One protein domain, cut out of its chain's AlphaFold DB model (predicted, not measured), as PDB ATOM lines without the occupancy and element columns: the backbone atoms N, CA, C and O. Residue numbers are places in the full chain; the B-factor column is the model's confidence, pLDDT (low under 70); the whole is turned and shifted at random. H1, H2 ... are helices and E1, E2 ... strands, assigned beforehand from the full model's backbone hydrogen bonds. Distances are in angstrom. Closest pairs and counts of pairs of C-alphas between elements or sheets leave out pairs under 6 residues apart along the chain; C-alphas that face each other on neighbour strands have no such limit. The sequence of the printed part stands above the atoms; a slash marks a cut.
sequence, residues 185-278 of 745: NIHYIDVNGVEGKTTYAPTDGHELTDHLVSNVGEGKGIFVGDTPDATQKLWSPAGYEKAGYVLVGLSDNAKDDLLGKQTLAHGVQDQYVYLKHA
ATOM      1  N   ASN A 185     166.545 150.341 221.151       97.19
ATOM      2  CA  ASN A 185     167.486 149.264 220.873       97.19
ATOM      3  C   ASN A 185     167.640 148.354 222.099       97.19
ATOM      4  O   ASN A 185     167.315 148.741 223.225       97.19
ATOM      5  N   ILE A 186     168.154 147.142 221.887       98.19
ATOM      6  CA  ILE A 186     168.525 146.214 222.962       98.19
ATOM      7  C   ILE A 186     169.997 145.847 222.787       98.19
ATOM      8  O   ILE A 186     170.364 145.157 221.833       98.19
ATOM      9  N   HIS A 187     170.824 146.330 223.707       98.38
ATOM     10  CA  HIS A 187     172.272 146.154 223.701       98.38
ATOM     11  C   HIS A 187     172.680 144.991 224.603       98.38
ATOM     12  O   HIS A 187     172.150 144.828 225.705       98.38
ATOM     13  N   TYR A 188     173.683 144.231 224.174       98.38
ATOM     14  CA  TYR A 188     174.357 143.235 225.000       98.38
ATOM     15  C   TYR A 188     175.748 143.768 225.341       98.38
ATOM     16  O   TYR A 188     176.530 144.059 224.441       98.38
ATOM     17  N   ILE A 189     176.037 143.934 226.629       98.06
ATOM     18  CA  ILE A 189     177.280 144.523 227.132       98.06
ATOM     19  C   ILE A 189     178.059 143.447 227.892       98.06
ATOM     20  O   ILE A 189     177.584 142.938 228.911       98.06
ATOM     21  N   ASP A 190     179.258 143.122 227.418       97.19
ATOM     22  CA  ASP A 190     180.233 142.352 228.186       97.19
ATOM     23  C   ASP A 190     180.877 143.255 229.244       97.19
ATOM     24  O   ASP A 190     181.561 144.226 228.925       97.19
ATOM     25  N   VAL A 191     180.631 142.939 230.515       96.44
ATOM     26  CA  VAL A 191     181.185 143.616 231.696       96.44
ATOM     27  C   VAL A 191     182.217 142.738 232.420       96.44
ATOM     28  O   VAL A 191     182.408 142.859 233.636       96.44
ATOM     29  N   ASN A 192     182.896 141.830 231.710       93.44
ATOM     30  CA  ASN A 192     184.075 141.147 232.241       93.44
ATOM     31  C   ASN A 192     185.166 142.160 232.661       93.44
ATOM     32  O   ASN A 192     185.310 143.237 232.089       93.44
ATOM     33  N   GLY A 193     185.905 141.849 233.727       84.62
ATOM     34  CA  GLY A 193     186.860 142.770 234.360       84.62
ATOM     35  C   GLY A 193     186.238 143.865 235.243       84.62
ATOM     36  O   GLY A 193     186.969 144.521 235.985       84.62
ATOM     37  N   VAL A 194     184.910 144.043 235.248       89.50
ATOM     38  CA  VAL A 194     184.206 144.975 236.154       89.50
ATOM     39  C   VAL A 194     183.997 144.322 237.525       89.50
ATOM     40  O   VAL A 194     182.889 143.929 237.899       89.50
ATOM     41  N   GLU A 195     185.087 144.127 238.257       82.88
ATOM     42  CA  GLU A 195     185.107 143.412 239.539       82.88
ATOM     43  C   GLU A 195     184.312 144.138 240.640       82.88
ATOM     44  O   GLU A 195     184.212 145.367 240.676       82.88
ATOM     45  N   GLY A 196     183.730 143.369 241.564       77.31
ATOM     46  CA  GLY A 196     183.108 143.891 242.792       77.31
ATOM     47  C   GLY A 196     181.786 144.671 242.648       77.31
ATOM     48  O   GLY A 196     181.153 144.952 243.667       77.31
ATOM     49  N   LYS A 197     181.324 144.999 241.433       82.62
ATOM     50  CA  LYS A 197     180.009 145.634 241.215       82.62
ATOM     51  C   LYS A 197     178.844 144.635 241.261       82.62
ATOM     52  O   LYS A 197     178.972 143.478 240.870       82.62
ATOM     53  N   THR A 198     177.671 145.122 241.672       77.62
ATOM     54  CA  THR A 198     176.375 144.410 241.583       77.62
ATOM     55  C   THR A 198     175.335 145.139 240.726       77.62
ATOM     56  O   THR A 198     174.202 144.680 240.607       77.62
ATOM     57  N   THR A 199     175.697 146.289 240.163       87.56
ATOM     58  CA  THR A 199     174.911 147.086 239.215       87.56
ATOM     59  C   THR A 199     175.866 147.637 238.161       87.56
ATOM     60  O   THR A 199     177.021 147.936 238.470       87.56
ATOM     61  N   TYR A 200     175.389 147.748 236.925       93.50
ATOM     62  CA  TYR A 200     176.204 148.091 235.762       93.50
ATOM     63  C   TYR A 200     175.547 149.224 234.971       93.50
ATOM     64  O   TYR A 200     174.319 149.304 234.899       93.50
ATOM     65  N   ALA A 201     176.373 150.089 234.388       93.50
ATOM     66  CA  ALA A 201     175.973 151.091 233.404       93.50
ATOM     67  C   ALA A 201     176.467 150.687 232.000       93.50
ATOM     68  O   ALA A 201     177.434 149.928 231.903       93.50
ATOM     69  N   PRO A 202     175.897 151.226 230.903       93.00
ATOM     70  CA  PRO A 202     176.333 150.889 229.542       93.00
ATOM     71  C   PRO A 202     177.824 151.156 229.284       93.00
ATOM     72  O   PRO A 202     178.454 150.469 228.492       93.00
ATOM     73  N   THR A 203     178.399 152.131 229.994       94.38
ATOM     74  CA  THR A 203     179.812 152.530 229.907       94.38
ATOM     75  C   THR A 203     180.771 151.664 230.728       94.38
ATOM     76  O   THR A 203     181.963 151.955 230.741       94.38
ATOM     77  N   ASP A 204     180.283 150.666 231.471       93.88
ATOM     78  CA  ASP A 204     181.145 149.803 232.291       93.88
ATOM     79  C   ASP A 204     181.846 148.703 231.480       93.88
ATOM     80  O   ASP A 204     182.817 148.134 231.968       93.88
ATOM     81  N   GLY A 205     181.371 148.394 230.270       94.00
ATOM     82  CA  GLY A 205     181.826 147.247 229.484       94.00
ATOM     83  C   GLY A 205     181.948 147.516 227.984       94.00
ATOM     84  O   GLY A 205     181.900 148.662 227.536       94.00
ATOM     85  N   HIS A 206     182.107 146.446 227.205       95.25
ATOM     86  CA  HIS A 206     182.175 146.481 225.744       95.25
ATOM     87  C   HIS A 206     180.857 146.003 225.121       95.25
ATOM     88  O   HIS A 206     180.276 145.012 225.558       95.25
ATOM     89  N   GLU A 207     180.384 146.669 224.067       97.06
ATOM     90  CA  GLU A 207     179.177 146.245 223.350       97.06
ATOM     91  C   GLU A 207     179.448 145.031 222.445       97.06
ATOM     92  O   GLU A 207     180.374 145.025 221.633       97.06
ATOM     93  N   LEU A 208     178.610 144.004 222.551       97.25
ATOM     94  CA  LEU A 208     178.597 142.844 221.664       97.25
ATOM     95  C   LEU A 208     177.740 143.171 220.431       97.25
ATOM     96  O   LEU A 208     176.585 142.759 220.326       97.25
ATOM     97  N   THR A 209     178.306 143.952 219.507       95.06
ATOM     98  CA  THR A 209     177.595 144.541 218.353       95.06
ATOM     99  C   THR A 209     176.880 143.519 217.469       95.06
ATOM    100  O   THR A 209     175.819 143.816 216.926       95.06
ATOM    101  N   ASP A 210     177.404 142.296 217.374       95.38
ATOM    102  CA  ASP A 210     176.815 141.193 216.597       95.38
ATOM    103  C   ASP A 210     175.507 140.642 217.215       95.38
ATOM    104  O   ASP A 210     174.837 139.785 216.629       95.38
ATOM    105  N   HIS A 211     175.129 141.131 218.401       96.50
ATOM    106  CA  HIS A 211     173.901 140.790 219.124       96.50
ATOM    107  C   HIS A 211     172.994 142.005 219.395       96.50
ATOM    108  O   HIS A 211     171.965 141.861 220.056       96.50
ATOM    109  N   LEU A 212     173.323 143.184 218.853       97.25
ATOM    110  CA  LEU A 212     172.490 144.385 218.931       97.25
ATOM    111  C   LEU A 212     171.130 144.167 218.243       97.25
ATOM    112  O   LEU A 212     171.054 143.983 217.026       97.25
ATOM    113  N   VAL A 213     170.035 144.266 219.001       97.38
ATOM    114  CA  VAL A 213     168.677 144.290 218.434       97.38
ATOM    115  C   VAL A 213     168.263 145.744 218.223       97.38
ATOM    116  O   VAL A 213     167.694 146.380 219.109       97.38
ATOM    117  N   SER A 214     168.567 146.285 217.045       95.62
ATOM    118  CA  SER A 214     168.232 147.665 216.686       95.62
ATOM    119  C   SER A 214     166.748 147.867 216.354       95.62
ATOM    120  O   SER A 214     166.068 146.941 215.890       95.62
ATOM    121  N   ASN A 215     166.281 149.114 216.474       92.69
ATOM    122  CA  ASN A 215     165.007 149.596 215.923       92.69
ATOM    123  C   ASN A 215     163.763 148.795 216.383       92.69
ATOM    124  O   ASN A 215     162.850 148.502 215.603       92.69
ATOM    125  N   VAL A 216     163.687 148.418 217.659       93.06
ATOM    126  CA  VAL A 216     162.467 147.844 218.241       93.06
ATOM    127  C   VAL A 216     161.391 148.929 218.321       93.06
ATOM    128  O   VAL A 216     161.565 149.953 218.974       93.06
ATOM    129  N   GLY A 217     160.283 148.708 217.612       87.44
ATOM    130  CA  GLY A 217     159.251 149.719 217.353       87.44
ATOM    131  C   GLY A 217     159.230 150.227 215.906       87.44
ATOM    132  O   GLY A 217     158.220 150.783 215.484       87.44
ATOM    133  N   GLU A 218     160.268 149.972 215.098       82.88
ATOM    134  CA  GLU A 218     160.237 150.307 213.669       82.88
ATOM    135  C   GLU A 218     159.226 149.419 212.926       82.88
ATOM    136  O   GLU A 218     159.454 148.239 212.647       82.88
ATOM    137  N   GLY A 219     158.080 150.012 212.595       73.88
ATOM    138  CA  GLY A 219     157.011 149.369 211.847       73.88
ATOM    139  C   GLY A 219     156.017 150.378 211.279       73.88
ATOM    140  O   GLY A 219     155.976 151.551 211.661       73.88
ATOM    141  N   LYS A 220     155.193 149.925 210.331       69.62
ATOM    142  CA  LYS A 220     154.054 150.710 209.850       69.62
ATOM    143  C   LYS A 220     152.879 150.502 210.804       69.62
ATOM    144  O   LYS A 220     152.384 149.385 210.901       69.62
ATOM    145  N   GLY A 221     152.409 151.581 211.431       75.12
ATOM    146  CA  GLY A 221     151.317 151.516 212.405       75.12
ATOM    147  C   GLY A 221     151.762 151.097 213.809       75.12
ATOM    148  O   GLY A 221     150.973 150.479 214.510       75.12
ATOM    149  N   ILE A 222     153.014 151.392 214.178       82.56
ATOM    150  CA  ILE A 222     153.515 151.324 215.556       82.56
ATOM    151  C   ILE A 222     153.868 152.754 215.980       82.56
ATOM    152  O   ILE A 222     154.525 153.474 215.219       82.56
ATOM    153  N   PHE A 223     153.413 153.160 217.163       85.81
ATOM    154  CA  PHE A 223     153.484 154.525 217.682       85.81
ATOM    155  C   PHE A 223     153.779 154.561 219.191       85.81
ATOM    156  O   PHE A 223     153.778 153.541 219.880       85.81
ATOM    157  N   VAL A 224     154.001 155.762 219.730       85.69
ATOM    158  CA  VAL A 224     153.987 156.007 221.181       85.69
ATOM    159  C   VAL A 224     152.669 155.501 221.787       85.69
ATOM    160  O   VAL A 224     151.586 155.802 221.290       85.69
ATOM    161  N   GLY A 225     152.775 154.722 222.866       86.06
ATOM    162  CA  GLY A 225     151.676 153.995 223.505       86.06
ATOM    163  C   GLY A 225     151.627 152.497 223.174       86.06
ATOM    164  O   GLY A 225     151.107 151.734 223.987       86.06
ATOM    165  N   ASP A 226     152.201 152.055 222.050       90.06
ATOM    166  CA  ASP A 226     152.250 150.633 221.689       90.06
ATOM    167  C   ASP A 226     153.375 149.885 222.426       90.06
ATOM    168  O   ASP A 226     154.402 150.460 222.793       90.06
ATOM    169  N   THR A 227     153.218 148.569 222.598       94.00
ATOM    170  CA  THR A 227     154.213 147.682 223.230       94.00
ATOM    171  C   THR A 227     154.678 146.619 222.222       94.00
ATOM    172  O   THR A 227     154.098 145.532 222.168       94.00
ATOM    173  N   PRO A 228     155.681 146.909 221.369       93.56
ATOM    174  CA  PRO A 228     156.225 145.937 220.422       93.56
ATOM    175  C   PRO A 228     156.949 144.788 221.145       93.56
ATOM    176  O   PRO A 228     157.784 145.030 222.013       93.56
ATOM    177  N   ASP A 229     156.668 143.544 220.739       93.94
ATOM    178  CA  ASP A 229     157.357 142.341 221.226       93.94
ATOM    179  C   ASP A 229     158.511 141.956 220.281       93.94
ATOM    180  O   ASP A 229     158.307 141.566 219.127       93.94
ATOM    181  N   ALA A 230     159.737 142.069 220.784       95.31
ATOM    182  CA  ALA A 230     160.979 141.689 220.122       95.31
ATOM    183  C   ALA A 230     161.632 140.434 220.727       95.31
ATOM    184  O   ALA A 230     162.761 140.115 220.359       95.31
ATOM    185  N   THR A 231     160.951 139.686 221.606       95.12
ATOM    186  CA  THR A 231     161.533 138.517 222.304       95.12
ATOM    187  C   THR A 231     162.120 137.467 221.358       95.12
ATOM    188  O   THR A 231     163.128 136.846 221.675       95.12
ATOM    189  N   GLN A 232     161.540 137.308 220.164       94.56
ATOM    190  CA  GLN A 232     162.016 136.375 219.133       94.56
ATOM    191  C   GLN A 232     163.288 136.845 218.397       94.56
ATOM    192  O   GLN A 232     163.863 136.073 217.632       94.56
ATOM    193  N   LYS A 233     163.720 138.100 218.599       95.62
ATOM    194  CA  LYS A 233     164.984 138.653 218.081       95.62
ATOM    195  C   LYS A 233     166.130 138.591 219.099       95.62
ATOM    196  O   LYS A 233     167.273 138.811 218.715       95.62
ATOM    197  N   LEU A 234     165.833 138.352 220.379       97.06
ATOM    198  CA  LEU A 234     166.825 138.350 221.455       97.06
ATOM    199  C   LEU A 234     167.844 137.219 221.273       97.06
ATOM    200  O   LEU A 234     167.496 136.099 220.889       97.06
ATOM    201  N   TRP A 235     169.093 137.479 221.657       97.75
ATOM    202  CA  TRP A 235     170.058 136.412 221.891       97.75
ATOM    203  C   TRP A 235     169.587 135.590 223.098       97.75
ATOM    204  O   TRP A 235     169.423 136.116 224.204       97.75
ATOM    205  N   SER A 236     169.276 134.316 222.857       95.94
ATOM    206  CA  SER A 236     168.598 133.460 223.832       95.94
ATOM    207  C   SER A 236     169.525 133.023 224.977       95.94
ATOM    208  O   SER A 236     170.735 132.923 224.763       95.94
ATOM    209  N   PRO A 237     168.986 132.677 226.167       94.75
ATOM    210  CA  PRO A 237     169.795 132.249 227.310       94.75
ATOM    211  C   PRO A 237     170.758 131.101 227.008       94.75
ATOM    212  O   PRO A 237     171.967 131.251 227.151       94.75
ATOM    213  N   ALA A 238     170.251 130.007 226.433       96.00
ATOM    214  CA  ALA A 238     171.085 128.890 225.990       96.00
ATOM    215  C   ALA A 238     172.065 129.262 224.852       96.00
ATOM    216  O   ALA A 238     173.004 128.515 224.580       96.00
ATOM    217  N   GLY A 239     171.850 130.391 224.167       97.12
ATOM    218  CA  GLY A 239     172.760 130.957 223.175       97.12
ATOM    219  C   GLY A 239     173.981 131.609 223.821       97.12
ATOM    220  O   GLY A 239     175.101 131.222 223.490       97.12
ATOM    221  N   TYR A 240     173.779 132.543 224.758       96.25
ATOM    222  CA  TYR A 240     174.896 133.199 225.448       96.25
ATOM    223  C   TYR A 240     175.597 132.267 226.445       96.25
ATOM    224  O   TYR A 240     176.824 132.258 226.493       96.25
ATOM    225  N   GLU A 241     174.869 131.385 227.138       95.31
ATOM    226  CA  GLU A 241     175.457 130.356 228.013       95.31
ATOM    227  C   GLU A 241     176.382 129.411 227.230       95.31
ATOM    228  O   GLU A 241     177.500 129.127 227.661       95.31
ATOM    229  N   LYS A 242     175.965 128.977 226.031       95.06
ATOM    230  CA  LYS A 242     176.796 128.148 225.144       95.06
ATOM    231  C   LYS A 242     177.996 128.907 224.570       95.06
ATOM    232  O   LYS A 242     179.027 128.288 224.320       95.06
ATOM    233  N   ALA A 243     177.869 130.214 224.356       95.38
ATOM    234  CA  ALA A 243     178.978 131.082 223.959       95.38
ATOM    235  C   ALA A 243     179.922 131.436 225.123       95.38
ATOM    236  O   ALA A 243     180.880 132.170 224.913       95.38
ATOM    237  N   GLY A 244     179.667 130.918 226.332       96.31
ATOM    238  CA  GLY A 244     180.532 131.109 227.489       96.31
ATOM    239  C   GLY A 244     180.186 132.311 228.362       96.31
ATOM    240  O   GLY A 244     181.041 132.728 229.130       96.31
ATOM    241  N   TYR A 245     178.972 132.862 228.293       97.44
ATOM    242  CA  TYR A 245     178.550 134.024 229.085       97.44
ATOM    243  C   TYR A 245     177.528 133.687 230.184       97.44
ATOM    244  O   TYR A 245     176.766 132.726 230.105       97.44
ATOM    245  N   VAL A 246     177.484 134.542 231.205       96.75
ATOM    246  CA  VAL A 246     176.583 134.512 232.363       96.75
ATOM    247  C   VAL A 246     175.829 135.836 232.437       96.75
ATOM    248  O   VAL A 246     176.452 136.896 232.457       96.75
ATOM    249  N   LEU A 247     174.501 135.787 232.545       96.31
ATOM    250  CA  LEU A 247     173.673 136.978 232.750       96.31
ATOM    251  C   LEU A 247     173.826 137.513 234.183       96.31
ATOM    252  O   LEU A 247     173.376 136.879 235.138       96.31
ATOM    253  N   VAL A 248     174.430 138.695 234.331       95.25
ATOM    254  CA  VAL A 248     174.695 139.338 235.634       95.25
ATOM    255  C   VAL A 248     173.824 140.565 235.909       95.25
ATOM    256  O   VAL A 248     173.793 141.040 237.042       95.25
ATOM    257  N   GLY A 249     173.093 141.077 234.917       94.75
ATOM    258  CA  GLY A 249     172.152 142.173 235.132       94.75
ATOM    259  C   GLY A 249     171.330 142.555 233.903       94.75
ATOM    260  O   GLY A 249     171.646 142.185 232.776       94.75
ATOM    261  N   LEU A 250     170.288 143.346 234.152       96.00
ATOM    262  CA  LEU A 250     169.412 143.975 233.161       96.00
ATOM    263  C   LEU A 250     169.196 145.438 233.577       96.00
ATOM    264  O   LEU A 250     169.160 145.730 234.780       96.00
ATOM    265  N   SER A 251     169.040 146.353 232.617       95.19
ATOM    266  CA  SER A 251     168.595 147.726 232.902       95.19
ATOM    267  C   SER A 251     167.178 147.744 233.492       95.19
ATOM    268  O   SER A 251     166.400 146.817 233.283       95.19
ATOM    269  N   ASP A 252     166.822 148.781 234.258       92.94
ATOM    270  CA  ASP A 252     165.553 148.814 235.012       92.94
ATOM    271  C   ASP A 252     164.303 148.681 234.123       92.94
ATOM    272  O   ASP A 252     163.334 148.034 234.506       92.94
ATOM    273  N   ASN A 253     164.364 149.218 232.905       92.88
ATOM    274  CA  ASN A 253     163.342 149.115 231.861       92.88
ATOM    275  C   ASN A 253     163.269 147.744 231.155       92.88
ATOM    276  O   ASN A 253     162.421 147.564 230.283       92.88
ATOM    277  N   ALA A 254     164.146 146.797 231.502       94.38
ATOM    278  CA  ALA A 254     164.269 145.476 230.882       94.38
ATOM    279  C   ALA A 254     164.148 144.304 231.878       94.38
ATOM    280  O   ALA A 254     164.321 143.154 231.482       94.38
ATOM    281  N   LYS A 255     163.890 144.579 233.164       90.88
ATOM    282  CA  LYS A 255     163.746 143.562 234.221       90.88
ATOM    283  C   LYS A 255     162.441 142.770 234.102       90.88
ATOM    284  O   LYS A 255     161.531 143.153 233.370       90.88
ATOM    285  N   ASP A 256     162.365 141.670 234.848       88.75
ATOM    286  CA  ASP A 256     161.248 140.722 234.820       88.75
ATOM    287  C   ASP A 256     160.940 140.281 233.368       88.75
ATOM    288  O   ASP A 256     161.862 140.040 232.589       88.75
ATOM    289  N   ASP A 257     159.668 140.194 232.968       87.94
ATOM    290  CA  ASP A 257     159.263 139.816 231.603       87.94
ATOM    291  C   ASP A 257     159.333 140.979 230.574       87.94
ATOM    292  O   ASP A 257     158.761 140.869 229.484       87.94
ATOM    293  N   LEU A 258     159.993 142.107 230.891       93.50
ATOM    294  CA  LEU A 258     159.998 143.326 230.056       93.50
ATOM    295  C   LEU A 258     161.106 143.381 228.989       93.50
ATOM    296  O   LEU A 258     161.064 144.256 228.118       93.50
ATOM    297  N   LEU A 259     162.094 142.480 229.017       95.94
ATOM    298  CA  LEU A 259     163.153 142.434 228.001       95.94
ATOM    299  C   LEU A 259     162.553 142.166 226.606       95.94
ATOM    300  O   LEU A 259     161.924 141.138 226.358       95.94
ATOM    301  N   GLY A 260     162.736 143.117 225.690       94.94
ATOM    302  CA  GLY A 260     162.114 143.131 224.367       94.94
ATOM    303  C   GLY A 260     160.612 143.426 224.353       94.94
ATOM    304  O   GLY A 260     159.978 143.158 223.338       94.94
ATOM    305  N   LYS A 261     160.031 143.939 225.445       94.69
ATOM    306  CA  LYS A 261     158.587 144.205 225.623       94.69
ATOM    307  C   LYS A 261     158.312 145.568 226.273       94.69
ATOM    308  O   LYS A 261     157.413 145.720 227.097       94.69
ATOM    309  N   GLN A 262     159.097 146.578 225.914       93.62
ATOM    310  CA  GLN A 262     158.926 147.930 226.434       93.62
ATOM    311  C   GLN A 262     157.801 148.683 225.711       93.62
ATOM    312  O   GLN A 262     157.762 148.715 224.481       93.62
ATOM    313  N   THR A 263     156.916 149.334 226.468       92.81
ATOM    314  CA  THR A 263     155.947 150.291 225.912       92.81
ATOM    315  C   THR A 263     156.674 151.532 225.401       92.81
ATOM    316  O   THR A 263     157.504 152.115 226.101       92.81
ATOM    317  N   LEU A 264     156.353 151.945 224.180       90.56
ATOM    318  CA  LEU A 264     156.934 153.109 223.529       90.56
ATOM    319  C   LEU A 264     156.420 154.398 224.179       90.56
ATOM    320  O   LEU A 264     155.216 154.611 224.307       90.56
ATOM    321  N   ALA A 265     157.344 155.273 224.561       87.81
ATOM    322  CA  ALA A 265     157.078 156.566 225.181       87.81
ATOM    323  C   ALA A 265     157.835 157.680 224.440       87.81
ATOM    324  O   ALA A 265     158.827 157.412 223.757       87.81
ATOM    325  N   HIS A 266     157.412 158.932 224.620       82.25
ATOM    326  CA  HIS A 266     158.201 160.099 224.214       82.25
ATOM    327  C   HIS A 266     159.597 160.008 224.861       82.25
ATOM    328  O   HIS A 266     159.705 159.941 226.087       82.25
ATOM    329  N   GLY A 267     160.662 159.955 224.055       81.94
ATOM    330  CA  GLY A 267     162.029 159.757 224.559       81.94
ATOM    331  C   GLY A 267     162.301 158.376 225.181       81.94
ATOM    332  O   GLY A 267     163.095 158.280 226.120       81.94
ATOM    333  N   VAL A 268     161.637 157.320 224.690       90.38
ATOM    334  CA  VAL A 268     161.860 155.916 225.091       90.38
ATOM    335  C   VAL A 268     163.357 155.574 225.192       90.38
ATOM    336  O   VAL A 268     164.150 155.972 224.344       90.38
ATOM    337  N   GLN A 269     163.749 154.874 226.259       94.50
ATOM    338  CA  GLN A 269     165.150 154.533 226.535       94.50
ATOM    339  C   GLN A 269     165.493 153.121 226.054       94.50
ATOM    340  O   GLN A 269     164.662 152.216 226.151       94.50
ATOM    341  N   ASP A 270     166.731 152.932 225.606       96.94
ATOM    342  CA  ASP A 270     167.258 151.634 225.177       96.94
ATOM    343  C   ASP A 270     167.381 150.639 226.347       96.94
ATOM    344  O   ASP A 270     167.496 151.018 227.518       96.94
ATOM    345  N   GLN A 271     167.311 149.345 226.036       97.75
ATOM    346  CA  GLN A 271     167.438 148.247 226.996       97.75
ATOM    347  C   GLN A 271     168.857 147.669 226.974       97.75
ATOM    348  O   GLN A 271     169.477 147.573 225.917       97.75
ATOM    349  N   TYR A 272     169.359 147.241 228.135       97.69
ATOM    350  CA  TYR A 272     170.726 146.733 228.280       97.69
ATOM    351  C   TYR A 272     170.752 145.398 229.021       97.69
ATOM    352  O   TYR A 272     170.184 145.260 230.109       97.69
ATOM    353  N   VAL A 273     171.458 144.433 228.434       98.00
ATOM    354  CA  VAL A 273     171.714 143.096 228.973       98.00
ATOM    355  C   VAL A 273     173.188 143.004 229.350       98.00
ATOM    356  O   VAL A 273     174.052 143.117 228.484       98.00
ATOM    357  N   TYR A 274     173.486 142.803 230.633       97.56
ATOM    358  CA  TYR A 274     174.857 142.783 231.148       97.56
ATOM    359  C   TYR A 274     175.333 141.347 231.366       97.56
ATOM    360  O   TYR A 274     174.741 140.596 232.151       97.56
ATOM    361  N   LEU A 275     176.415 140.976 230.685       97.44
ATOM    362  CA  LEU A 275     176.993 139.635 230.691       97.44
ATOM    363  C   LEU A 275     178.405 139.639 231.294       97.44
ATOM    364  O   LEU A 275     179.147 140.600 231.136       97.44
ATOM    365  N   LYS A 276     178.801 138.547 231.951       96.75
ATOM    366  CA  LYS A 276     180.208 138.245 232.278       96.75
ATOM    367  C   LYS A 276     180.613 136.902 231.700       96.75
ATOM    368  O   LYS A 276     179.763 136.048 231.469       96.75
ATOM    369  N   HIS A 277     181.908 136.688 231.522       97.19
ATOM    370  CA  HIS A 277     182.444 135.409 231.073       97.19
ATOM    371  C   HIS A 277     182.238 134.321 232.142       97.19
ATOM    372  O   HIS A 277     182.579 134.493 233.314       97.19
ATOM    373  N   ALA A 278     181.688 133.181 231.740       96.81
ATOM    374  CA  ALA A 278     181.651 131.959 232.527       96.81
ATOM    375  C   ALA A 278     183.066 131.387 232.690       96.81
ATOM    376  O   ALA A 278     183.962 131.630 231.879       96.81
TER     377      ALA A 278
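This is residues 185 to 278 of the 745 residues of the protein "LPXTG-motif cell wall anchor domain protein" of Lactobacillus reuteri MM4-1A (UniProt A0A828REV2). With little regular structure, this is a small sheet, E1 E4 E3, among long loops that make both ends of an elongated body, with short H1 grazing the sheet. The printed part has 94 residues, 29 in named elements, in the order E1, E2, H1, E3, E4; the class is mixed, helices and strands. The sheet is mixed, the whole compact, radius of gyration of the C-alphas 13.6 A, spans 42 by 24 by 22 A.

E1, residues 185 to 190, begins at C-alpha (167.486, 149.264, 220.873) and is 16.2 A long. E2 is 213 to 216, H1 237 to 242, E3 245 to 250, 14.1 A. E4, 271 to 277, 20.2 A, ends at (182.444, 135.409, 231.073).

E1 and E4 are parallel at 19 degrees; N 189 and O 273 are 2.8 A apart. The hairpin E3 and E4 is antiparallel at 146 degrees; N 246 and O 276 are 2.7 A apart. E2 pairs with no named strand; its closest C-alphas to E1, Ser 214 and Asn 185, are 4.5 A apart. H1 only grazes the sheet; every O i to N i+4 pair in it is within hydrogen-bond range.

The C-alphas of Gly 196 and Gly 221 are farthest apart, 44.6 A. The printed part has no cut. Links E1 to E2, E2 to H1 and E3 to E4 are long. Residue 220 is under pLDDT 70.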